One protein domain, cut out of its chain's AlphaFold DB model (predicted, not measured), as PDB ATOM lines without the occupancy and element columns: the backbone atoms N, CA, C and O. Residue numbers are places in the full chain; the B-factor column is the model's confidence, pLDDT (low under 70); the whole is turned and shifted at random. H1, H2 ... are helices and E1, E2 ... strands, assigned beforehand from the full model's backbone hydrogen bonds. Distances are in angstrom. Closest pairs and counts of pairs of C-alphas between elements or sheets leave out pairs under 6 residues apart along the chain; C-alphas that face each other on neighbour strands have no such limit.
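What this domain is: This is residues 277 to 341 of the 347 residues of the protein "Pilus assembly protein PilM" of Candidatus Dependentiae bacterium (UniProt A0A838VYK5). A long hairpin, E1 and E2, with short E3 beside E2 makes a three-stranded antiparallel sheet, order E1 E2 E3; after E2 the chain folds back through H2, and a long loop leads to E3. The 65 printed residues, mixed in class, hold H1 E1 E2 H2 E3 in that order. The whole is compact, radius of gyration of the C-alphas 10.9 A, spanning 30 by 24 by 21 A.

Where its parts are: H1 is residues 280 to 283, from C-alpha 280 at (89.794, 138.812, 98.440). E1, residues 286 to 293, measures 21.5 A; E2, 296 to 302, 19.2 A; H2, 306 to 316, 15.0 A. E3, residues 337 to 340, ends at C-alpha 340 (84.366, 156.294, 89.578).

How they stand to each other: Within hydrogen-bond range are N 291 and O 298 of hairpin E1 and E2, 3.0 A, and N 297 and O 339 of antiparallel E2 and E3, 2.8 A. H2, its O i to N i+4 pairs all within range, only grazes the sheet with residues 308 to 316. H1, too short for such pairs, only just touches H2, with 3 pairs of C-alphas within 8 A, the closest Leu 283 and Ser 308, 5.7 A.

The domain as a whole: The printed part has no cut. The link H2 to E3 is long, 20 residues. Residues 281, 294, 323 and 325 have pLDDT under 70.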
ATOM      1  N   CYS A 277      84.531 146.141 100.628       78.69
ATOM      2  CA  CYS A 277      83.633 145.731  99.553       78.69
ATOM      3  C   CYS A 277      84.028 144.402  98.909       78.69
ATOM      4  O   CYS A 277      83.160 143.632  98.510       78.69
ATOM      5  N   ILE A 278      85.332 144.133  98.809       77.88
ATOM      6  CA  ILE A 278      85.859 142.972  98.096       77.88
ATOM      7  C   ILE A 278      86.371 141.947  99.104       77.88
ATOM      8  O   ILE A 278      87.317 142.210  99.847       77.88
ATOM      9  N   ASN A 279      85.803 140.743  99.082       76.56
ATOM     10  CA  ASN A 279      86.326 139.630  99.867       76.56
ATOM     11  C   ASN A 279      87.411 138.888  99.072       76.56
ATOM     12  O   ASN A 279      87.141 137.938  98.334       76.56
ATOM     13  N   PHE A 280      88.660 139.334  99.215       72.19
ATOM     14  CA  PHE A 280      89.794 138.812  98.440       72.19
ATOM     15  C   PHE A 280      90.034 137.306  98.624       72.19
ATOM     16  O   PHE A 280      90.489 136.641  97.693       72.19
ATOM     17  N   SER A 281      89.715 136.760  99.801       69.12
ATOM     18  CA  SER A 281      89.938 135.346 100.125       69.12
ATOM     19  C   SER A 281      88.960 134.408  99.413       69.12
ATOM     20  O   SER A 281      89.324 133.279  99.092       69.12
ATOM     21  N   GLU A 282      87.743 134.875  99.135       72.88
ATOM     22  CA  GLU A 282      86.687 134.098  98.473       72.88
ATOM     23  C   GLU A 282      86.835 134.120  96.943       72.88
ATOM     24  O   GLU A 282      86.598 133.117  96.276       72.88
ATOM     25  N   LEU A 283      87.315 135.240  96.392       71.19
ATOM     26  CA  LEU A 283      87.431 135.481  94.949       71.19
ATOM     27  C   LEU A 283      88.716 134.949  94.294       71.19
ATOM     28  O   LEU A 283      88.819 134.972  93.067       71.19
ATOM     29  N   ARG A 284      89.717 134.523  95.084       74.75
ATOM     30  CA  ARG A 284      91.075 134.175  94.600       74.75
ATOM     31  C   ARG A 284      91.625 135.209  93.598       74.75
ATOM     32  O   ARG A 284      92.209 134.856  92.575       74.75
ATOM     33  N   LEU A 285      91.391 136.489  93.889       78.94
ATOM     34  CA  LEU A 285      91.760 137.614  93.034       78.94
ATOM     35  C   LEU A 285      93.284 137.812  93.038       78.94
ATOM     36  O   LEU A 285      93.857 138.085  94.092       78.94
ATOM     37  N   ASP A 286      93.927 137.747  91.871       79.75
ATOM     38  CA  ASP A 286      95.337 138.129  91.712       79.75
ATOM     39  C   ASP A 286      95.420 139.604  91.295       79.75
ATOM     40  O   ASP A 286      95.217 139.957  90.126       79.75
ATOM     41  N   MET A 287      95.642 140.489  92.269       78.12
ATOM     42  CA  MET A 287      95.698 141.934  92.055       78.12
ATOM     43  C   MET A 287      97.144 142.405  91.882       78.12
ATOM     44  O   MET A 287      97.974 142.237  92.770       78.12
ATOM     45  N   GLN A 288      97.433 143.072  90.763       80.38
ATOM     46  CA  GLN A 288      98.784 143.543  90.447       80.38
ATOM     47  C   GLN A 288      99.001 145.014  90.793       80.38
ATOM     48  O   GLN A 288     100.075 145.398  91.254       80.38
ATOM     49  N   THR A 289      98.026 145.882  90.522       78.88
ATOM     50  CA  THR A 289      98.182 147.325  90.746       78.88
ATOM     51  C   THR A 289      96.828 147.996  90.942       78.88
ATOM     52  O   THR A 289      95.880 147.717  90.210       78.88
ATOM     53  N   ILE A 290      96.762 148.938  91.886       78.88
ATOM     54  CA  ILE A 290      95.666 149.903  92.016       78.88
ATOM     55  C   ILE A 290      96.224 151.285  91.676       78.88
ATOM     56  O   ILE A 290      97.213 151.715  92.272       78.88
ATOM     57  N   LYS A 291      95.597 152.001  90.738       78.50
ATOM     58  CA  LYS A 291      95.906 153.415  90.470       78.50
ATOM     59  C   LYS A 291      94.716 154.277  90.856       78.50
ATOM     60  O   LYS A 291      93.621 154.065  90.349       78.50
ATOM     61  N   ILE A 292      94.943 155.262  91.721       73.69
ATOM     62  CA  ILE A 292      93.928 156.236  92.138       73.69
ATOM     63  C   ILE A 292      94.337 157.592  91.569       73.69
ATOM     64  O   ILE A 292      95.406 158.107  91.899       73.69
ATOM     65  N   LYS A 293      93.521 158.158  90.678       72.75
ATOM     66  CA  LYS A 293      93.769 159.475  90.081       72.75
ATOM     67  C   LYS A 293      92.445 160.178  89.820       72.75
ATOM     68  O   LYS A 293      91.585 159.606  89.163       72.75
ATOM     69  N   ASN A 294      92.312 161.421  90.285       66.19
ATOM     70  CA  ASN A 294      91.177 162.305  89.990       66.19
ATOM     71  C   ASN A 294      89.814 161.603  90.161       66.19
ATOM     72  O   ASN A 294      89.042 161.516  89.211       66.19
ATOM     73  N   ASN A 295      89.568 161.042  91.350       71.00
ATOM     74  CA  ASN A 295      88.330 160.334  91.704       71.00
ATOM     75  C   ASN A 295      88.022 159.047  90.910       71.00
ATOM     76  O   ASN A 295      86.928 158.489  91.003       71.00
ATOM     77  N   LYS A 296      88.996 158.541  90.147       75.50
ATOM     78  CA  LYS A 296      88.926 157.249  89.467       75.50
ATOM     79  C   LYS A 296      89.882 156.252  90.103       75.50
ATOM     80  O   LYS A 296      91.053 156.563  90.337       75.50
ATOM     81  N   VAL A 297      89.387 155.044  90.336       79.75
ATOM     82  CA  VAL A 297      90.176 153.887  90.751       79.75
ATOM     83  C   VAL A 297      90.274 152.940  89.570       79.75
ATOM     84  O   VAL A 297      89.264 152.483  89.053       79.75
ATOM     85  N   GLN A 298      91.493 152.637  89.151       83.31
ATOM     86  CA  GLN A 298      91.765 151.624  88.144       83.31
ATOM     87  C   GLN A 298      92.354 150.397  88.830       83.31
ATOM     88  O   GLN A 298      93.431 150.478  89.432       83.31
ATOM     89  N   LEU A 299      91.646 149.276  88.738       82.50
ATOM     90  CA  LEU A 299      92.099 147.984  89.243       82.50
ATOM     91  C   LEU A 299      92.713 147.187  88.094       82.50
ATOM     92  O   LEU A 299      92.092 147.053  87.044       82.50
ATOM     93  N   TYR A 300      93.913 146.646  88.312       82.62
ATOM     94  CA  TYR A 300      94.629 145.786  87.371       82.62
ATOM     95  C   TYR A 300      94.878 144.420  88.016       82.62
ATOM     96  O   TYR A 300      95.461 144.344  89.104       82.62
ATOM     97  N   GLY A 301      94.460 143.339  87.358       85.81
ATOM     98  CA  GLY A 301      94.514 141.996  87.935       85.81
ATOM     99  C   GLY A 301      93.831 140.924  87.087       85.81
ATOM    100  O   GLY A 301      93.578 141.120  85.894       85.81
ATOM    101  N   SER A 302      93.571 139.775  87.708       82.88
ATOM    102  CA  SER A 302      92.855 138.653  87.095       82.88
ATOM    103  C   SER A 302      92.057 137.827  88.106       82.88
ATOM    104  O   SER A 302      92.465 137.687  89.259       82.88
ATOM    105  N   VAL A 303      90.946 137.252  87.643       85.38
ATOM    106  CA  VAL A 303      90.117 136.262  88.353       85.38
ATOM    107  C   VAL A 303      90.175 134.902  87.638       85.38
ATOM    108  O   VAL A 303      90.410 134.867  86.429       85.38
ATOM    109  N   PRO A 304      89.988 133.775  88.354       81.00
ATOM    110  CA  PRO A 304      90.199 132.437  87.791       81.00
ATOM    111  C   PRO A 304      89.104 131.970  86.819       81.00
ATOM    112  O   PRO A 304      89.410 131.246  85.874       81.00
ATOM    113  N   ASP A 305      87.845 132.360  87.029       84.06
ATOM    114  CA  ASP A 305      86.710 131.959  86.194       84.06
ATOM    115  C   ASP A 305      85.649 133.068  86.067       84.06
ATOM    116  O   ASP A 305      85.654 134.067  86.791       84.06
ATOM    117  N   TYR A 306      84.728 132.902  85.113       81.75
ATOM    118  CA  TYR A 306      83.631 133.850  84.884       81.75
ATOM    119  C   TYR A 306      82.657 133.922  86.070       81.75
ATOM    120  O   TYR A 306      82.075 134.974  86.320       81.75
ATOM    121  N   THR A 307      82.535 132.848  86.854       80.94
ATOM    122  CA  THR A 307      81.741 132.833  88.091       80.94
ATOM    123  C   THR A 307      82.302 133.821  89.116       80.94
ATOM    124  O   THR A 307      81.562 134.610  89.700       80.94
ATOM    125  N   SER A 308      83.625 133.834  89.290       81.69
ATOM    126  CA  SER A 308      84.334 134.779  90.156       81.69
ATOM    127  C   SER A 308      84.270 136.202  89.606       81.69
ATOM    128  O   SER A 308      84.211 137.149  90.386       81.69
ATOM    129  N   LEU A 309      84.234 136.374  88.279       81.06
ATOM    130  CA  LEU A 309      84.046 137.684  87.649       81.06
ATOM    131  C   LEU A 309      82.665 138.277  87.966       81.06
ATOM    132  O   LEU A 309      82.575 139.453  88.315       81.06
ATOM    133  N   ASP A 310      81.612 137.461  87.921       79.44
ATOM    134  CA  ASP A 310      80.253 137.882  88.278       79.44
ATOM    135  C   ASP A 310      80.131 138.230  89.770       79.44
ATOM    136  O   ASP A 310      79.476 139.211  90.136       79.44
ATOM    137  N   ILE A 311      80.784 137.457  90.647       81.12
ATOM    138  CA  ILE A 311      80.834 137.754  92.087       81.12
ATOM    139  C   ILE A 311      81.599 139.060  92.330       81.12
ATOM    140  O   ILE A 311      81.122 139.910  93.081       81.12
ATOM    141  N   LEU A 312      82.736 139.262  91.655       82.25
ATOM    142  CA  LEU A 312      83.510 140.500  91.732       82.25
ATOM    143  C   LEU A 312      82.680 141.695  91.249       82.25
ATOM    144  O   LEU A 312      82.661 142.724  91.918       82.25
ATOM    145  N   GLN A 313      81.948 141.559  90.140       80.88
ATOM    146  CA  GLN A 313      81.082 142.622  89.633       80.88
ATOM    147  C   GLN A 313      80.015 143.014  90.666       80.88
ATOM    148  O   GLN A 313      79.806 144.202  90.895       80.88
ATOM    149  N   ARG A 314      79.386 142.039  91.336       78.31
ATOM    150  CA  ARG A 314      78.409 142.309  92.407       78.31
ATOM    151  C   ARG A 314      79.042 142.953  93.638       78.31
ATOM    152  O   ARG A 314      78.453 143.854  94.219       78.31
ATOM    153  N   GLN A 315      80.234 142.514  94.036       80.69
ATOM    154  CA  GLN A 315      80.944 143.069  95.195       80.69
ATOM    155  C   GLN A 315      81.466 144.493  94.944       80.69
ATOM    156  O   GLN A 315      81.554 145.303  95.865       80.69
ATOM    157  N   LEU A 316      81.776 144.824  93.689       78.44
ATOM    158  CA  LEU A 316      82.194 146.162  93.285       78.44
ATOM    159  C   LEU A 316      81.023 147.157  93.159       78.44
ATOM    160  O   LEU A 316      81.270 148.364  93.140       78.44
ATOM    161  N   GLU A 317      79.762 146.700  93.146       75.38
ATOM    162  CA  GLU A 317      78.557 147.546  93.274       75.38
ATOM    163  C   GLU A 317      78.364 148.037  94.724       75.38
ATOM    164  O   GLU A 317      77.322 147.872  95.357       75.38
ATOM    165  N   CYS A 318      79.405 148.658  95.267       74.06
ATOM    166  CA  CYS A 318      79.428 149.200  96.613       74.06
ATOM    167  C   CYS A 318      78.890 150.642  96.662       74.06
ATOM    168  O   CYS A 318      78.965 151.359  95.660       74.06
ATOM    169  N   PRO A 319      78.410 151.136  97.825       73.62
ATOM    170  CA  PRO A 319      77.791 152.460  97.936       73.62
ATOM    171  C   PRO A 319      78.674 153.600  97.415       73.62
ATOM    172  O   PRO A 319      78.159 154.520  96.780       73.62
ATOM    173  N   LEU A 320      79.991 153.486  97.623       74.31
ATOM    174  CA  LEU A 320      81.003 154.490  97.289       74.31
ATOM    175  C   LEU A 320      81.309 154.608  95.783       74.31
ATOM    176  O   LEU A 320      81.894 155.601  95.361       74.31
ATOM    177  N   PHE A 321      80.940 153.623  94.957       77.88
ATOM    178  CA  PHE A 321      81.261 153.608  93.527       77.88
ATOM    179  C   PHE A 321      80.002 153.756  92.666       77.88
ATOM    180  O   PHE A 321      78.903 153.323  93.025       77.88
ATOM    181  N   HIS A 322      80.143 154.409  91.514       71.81
ATOM    182  CA  HIS A 322      79.105 154.411  90.486       71.81
ATOM    183  C   HIS A 322      78.944 153.016  89.873       71.81
ATOM    184  O   HIS A 322      79.895 152.239  89.817       71.81
ATOM    185  N   LYS A 323      77.729 152.711  89.399       67.56
ATOM    186  CA  LYS A 323      77.400 151.414  88.800       67.56
ATOM    187  C   LYS A 323      78.334 151.113  87.627       67.56
ATOM    188  O   LYS A 323      78.477 151.930  86.719       67.56
ATOM    189  N   ILE A 324      78.948 149.939  87.657       73.38
ATOM    190  CA  ILE A 324      79.952 149.517  86.679       73.38
ATOM    191  C   ILE A 324      79.233 148.821  85.516       73.38
ATOM    192  O   ILE A 324      78.203 148.169  85.704       73.38
ATOM    193  N   GLY A 325      79.750 148.977  84.296       68.12
ATOM    194  CA  GLY A 325      79.297 148.196  83.140       68.12
ATOM    195  C   GLY A 325      79.585 146.698  83.315       68.12
ATOM    196  O   GLY A 325      80.383 146.309  84.164       68.12
ATOM    197  N   LYS A 326      78.943 145.841  82.509       73.62
ATOM    198  CA  LYS A 326      79.209 144.392  82.548       73.62
ATOM    199  C   LYS A 326      80.688 144.109  82.276       73.62
ATOM    200  O   LYS A 326      81.222 144.571  81.267       73.62
ATOM    201  N   LEU A 327      81.323 143.352  83.167       79.94
ATOM    202  CA  LEU A 327      82.709 142.925  83.008       79.94
ATOM    203  C   LEU A 327      82.742 141.687  82.107       79.94
ATOM    204  O   LEU A 327      82.141 140.670  82.429       79.94
ATOM    205  N   ASN A 328      83.451 141.768  80.980       76.19
ATOM    206  CA  ASN A 328      83.504 140.676  79.998       76.19
ATOM    207  C   ASN A 328      84.843 139.913  80.008       76.19
ATOM    208  O   ASN A 328      84.954 138.860  79.383       76.19
ATOM    209  N   ASN A 329      85.853 140.426  80.721       81.44
ATOM    210  CA  ASN A 329      87.224 139.922  80.692       81.44
ATOM    211  C   ASN A 329      87.675 139.455  82.085       81.44
ATOM    212  O   ASN A 329      87.715 140.241  83.029       81.44
ATOM    213  N   ILE A 330      88.086 138.187  82.195       79.81
ATOM    214  CA  ILE A 330      88.659 137.596  83.423       79.81
ATOM    215  C   ILE A 330      90.082 138.102  83.728       79.81
ATOM    216  O   ILE A 330      90.551 138.004  84.860       79.81
ATOM    217  N   ILE A 331      90.766 138.677  82.733       82.44
ATOM    218  CA  ILE A 331      92.082 139.314  82.862       82.44
ATOM    219  C   ILE A 331      91.935 140.781  82.461       82.44
ATOM    220  O   ILE A 331      91.635 141.083  81.310       82.44
ATOM    221  N   PHE A 332      92.198 141.693  83.393       83.12
ATOM    222  CA  PHE A 332      92.011 143.139  83.223       83.12
ATOM    223  C   PHE A 332      93.334 143.894  83.440       83.12
ATOM    224  O   PHE A 332      93.429 144.889  84.154       83.12
ATOM    225  N   LYS A 333      94.412 143.373  82.834       77.44
ATOM    226  CA  LYS A 333      95.766 143.961  82.891       77.44
ATOM    227  C   LYS A 333      95.985 145.054  81.841       77.44
ATOM    228  O   LYS A 333      96.671 146.032  82.115       77.44
ATOM    229  N   SER A 334      95.431 144.879  80.643       73.25
ATOM    230  CA  SER A 334      95.493 145.855  79.544       73.25
ATOM    231  C   SER A 334      94.308 146.821  79.557       73.25
ATOM    232  O   SER A 334      94.472 147.994  79.238       73.25
ATOM    233  N   GLU A 335      93.140 146.334  79.971       81.06
ATOM    234  CA  GLU A 335      91.914 147.109  80.151       81.06
ATOM    235  C   GLU A 335      91.529 147.044  81.632       81.06
ATOM    236  O   GLU A 335      90.948 146.045  82.055       81.06
ATOM    237  N   PRO A 336      91.928 148.035  82.449       81.88
ATOM    238  CA  PRO A 336      91.630 148.020  83.873       81.88
ATOM    239  C   PRO A 336      90.134 148.169  84.130       81.88
ATOM    240  O   PRO A 336      89.414 148.829  83.378       81.88
ATOM    241  N   ILE A 337      89.686 147.642  85.266       81.56
ATOM    242  CA  ILE A 337      88.353 147.960  85.772       81.56
ATOM    243  C   ILE A 337      88.402 149.393  86.297       81.56
ATOM    244  O   ILE A 337      89.116 149.679  87.263       81.56
ATOM    245  N   GLU A 338      87.666 150.292  85.649       79.69
ATOM    246  CA  GLU A 338      87.550 151.687  86.066       79.69
ATOM    247  C   GLU A 338      86.345 151.878  86.989       79.69
ATOM    248  O   GLU A 338      85.195 151.691  86.593       79.69
ATOM    249  N   LEU A 339      86.610 152.305  88.219       79.38
ATOM    250  CA  LEU A 339      85.605 152.703  89.194       79.38
ATOM    251  C   LEU A 339      85.642 154.219  89.334       79.38
ATOM    252  O   LEU A 339      86.707 154.797  89.546       79.38
ATOM    253  N   THR A 340      84.486 154.866  89.255       77.75
ATOM    254  CA  THR A 340      84.366 156.294  89.578       77.75
ATOM    255  C   THR A 340      83.780 156.411  90.976       77.75
ATOM    256  O   THR A 340      82.678 155.913  91.227       77.75
ATOM    257  N   VAL A 341      84.529 157.026  91.888       75.06
ATOM    258  CA  VAL A 341      84.082 157.293  93.260       75.06
ATOM    259  C   VAL A 341      82.926 158.295  93.189       75.06
ATOM    260  O   VAL A 341      82.948 159.215  92.372       75.06
TER     261      VAL A 341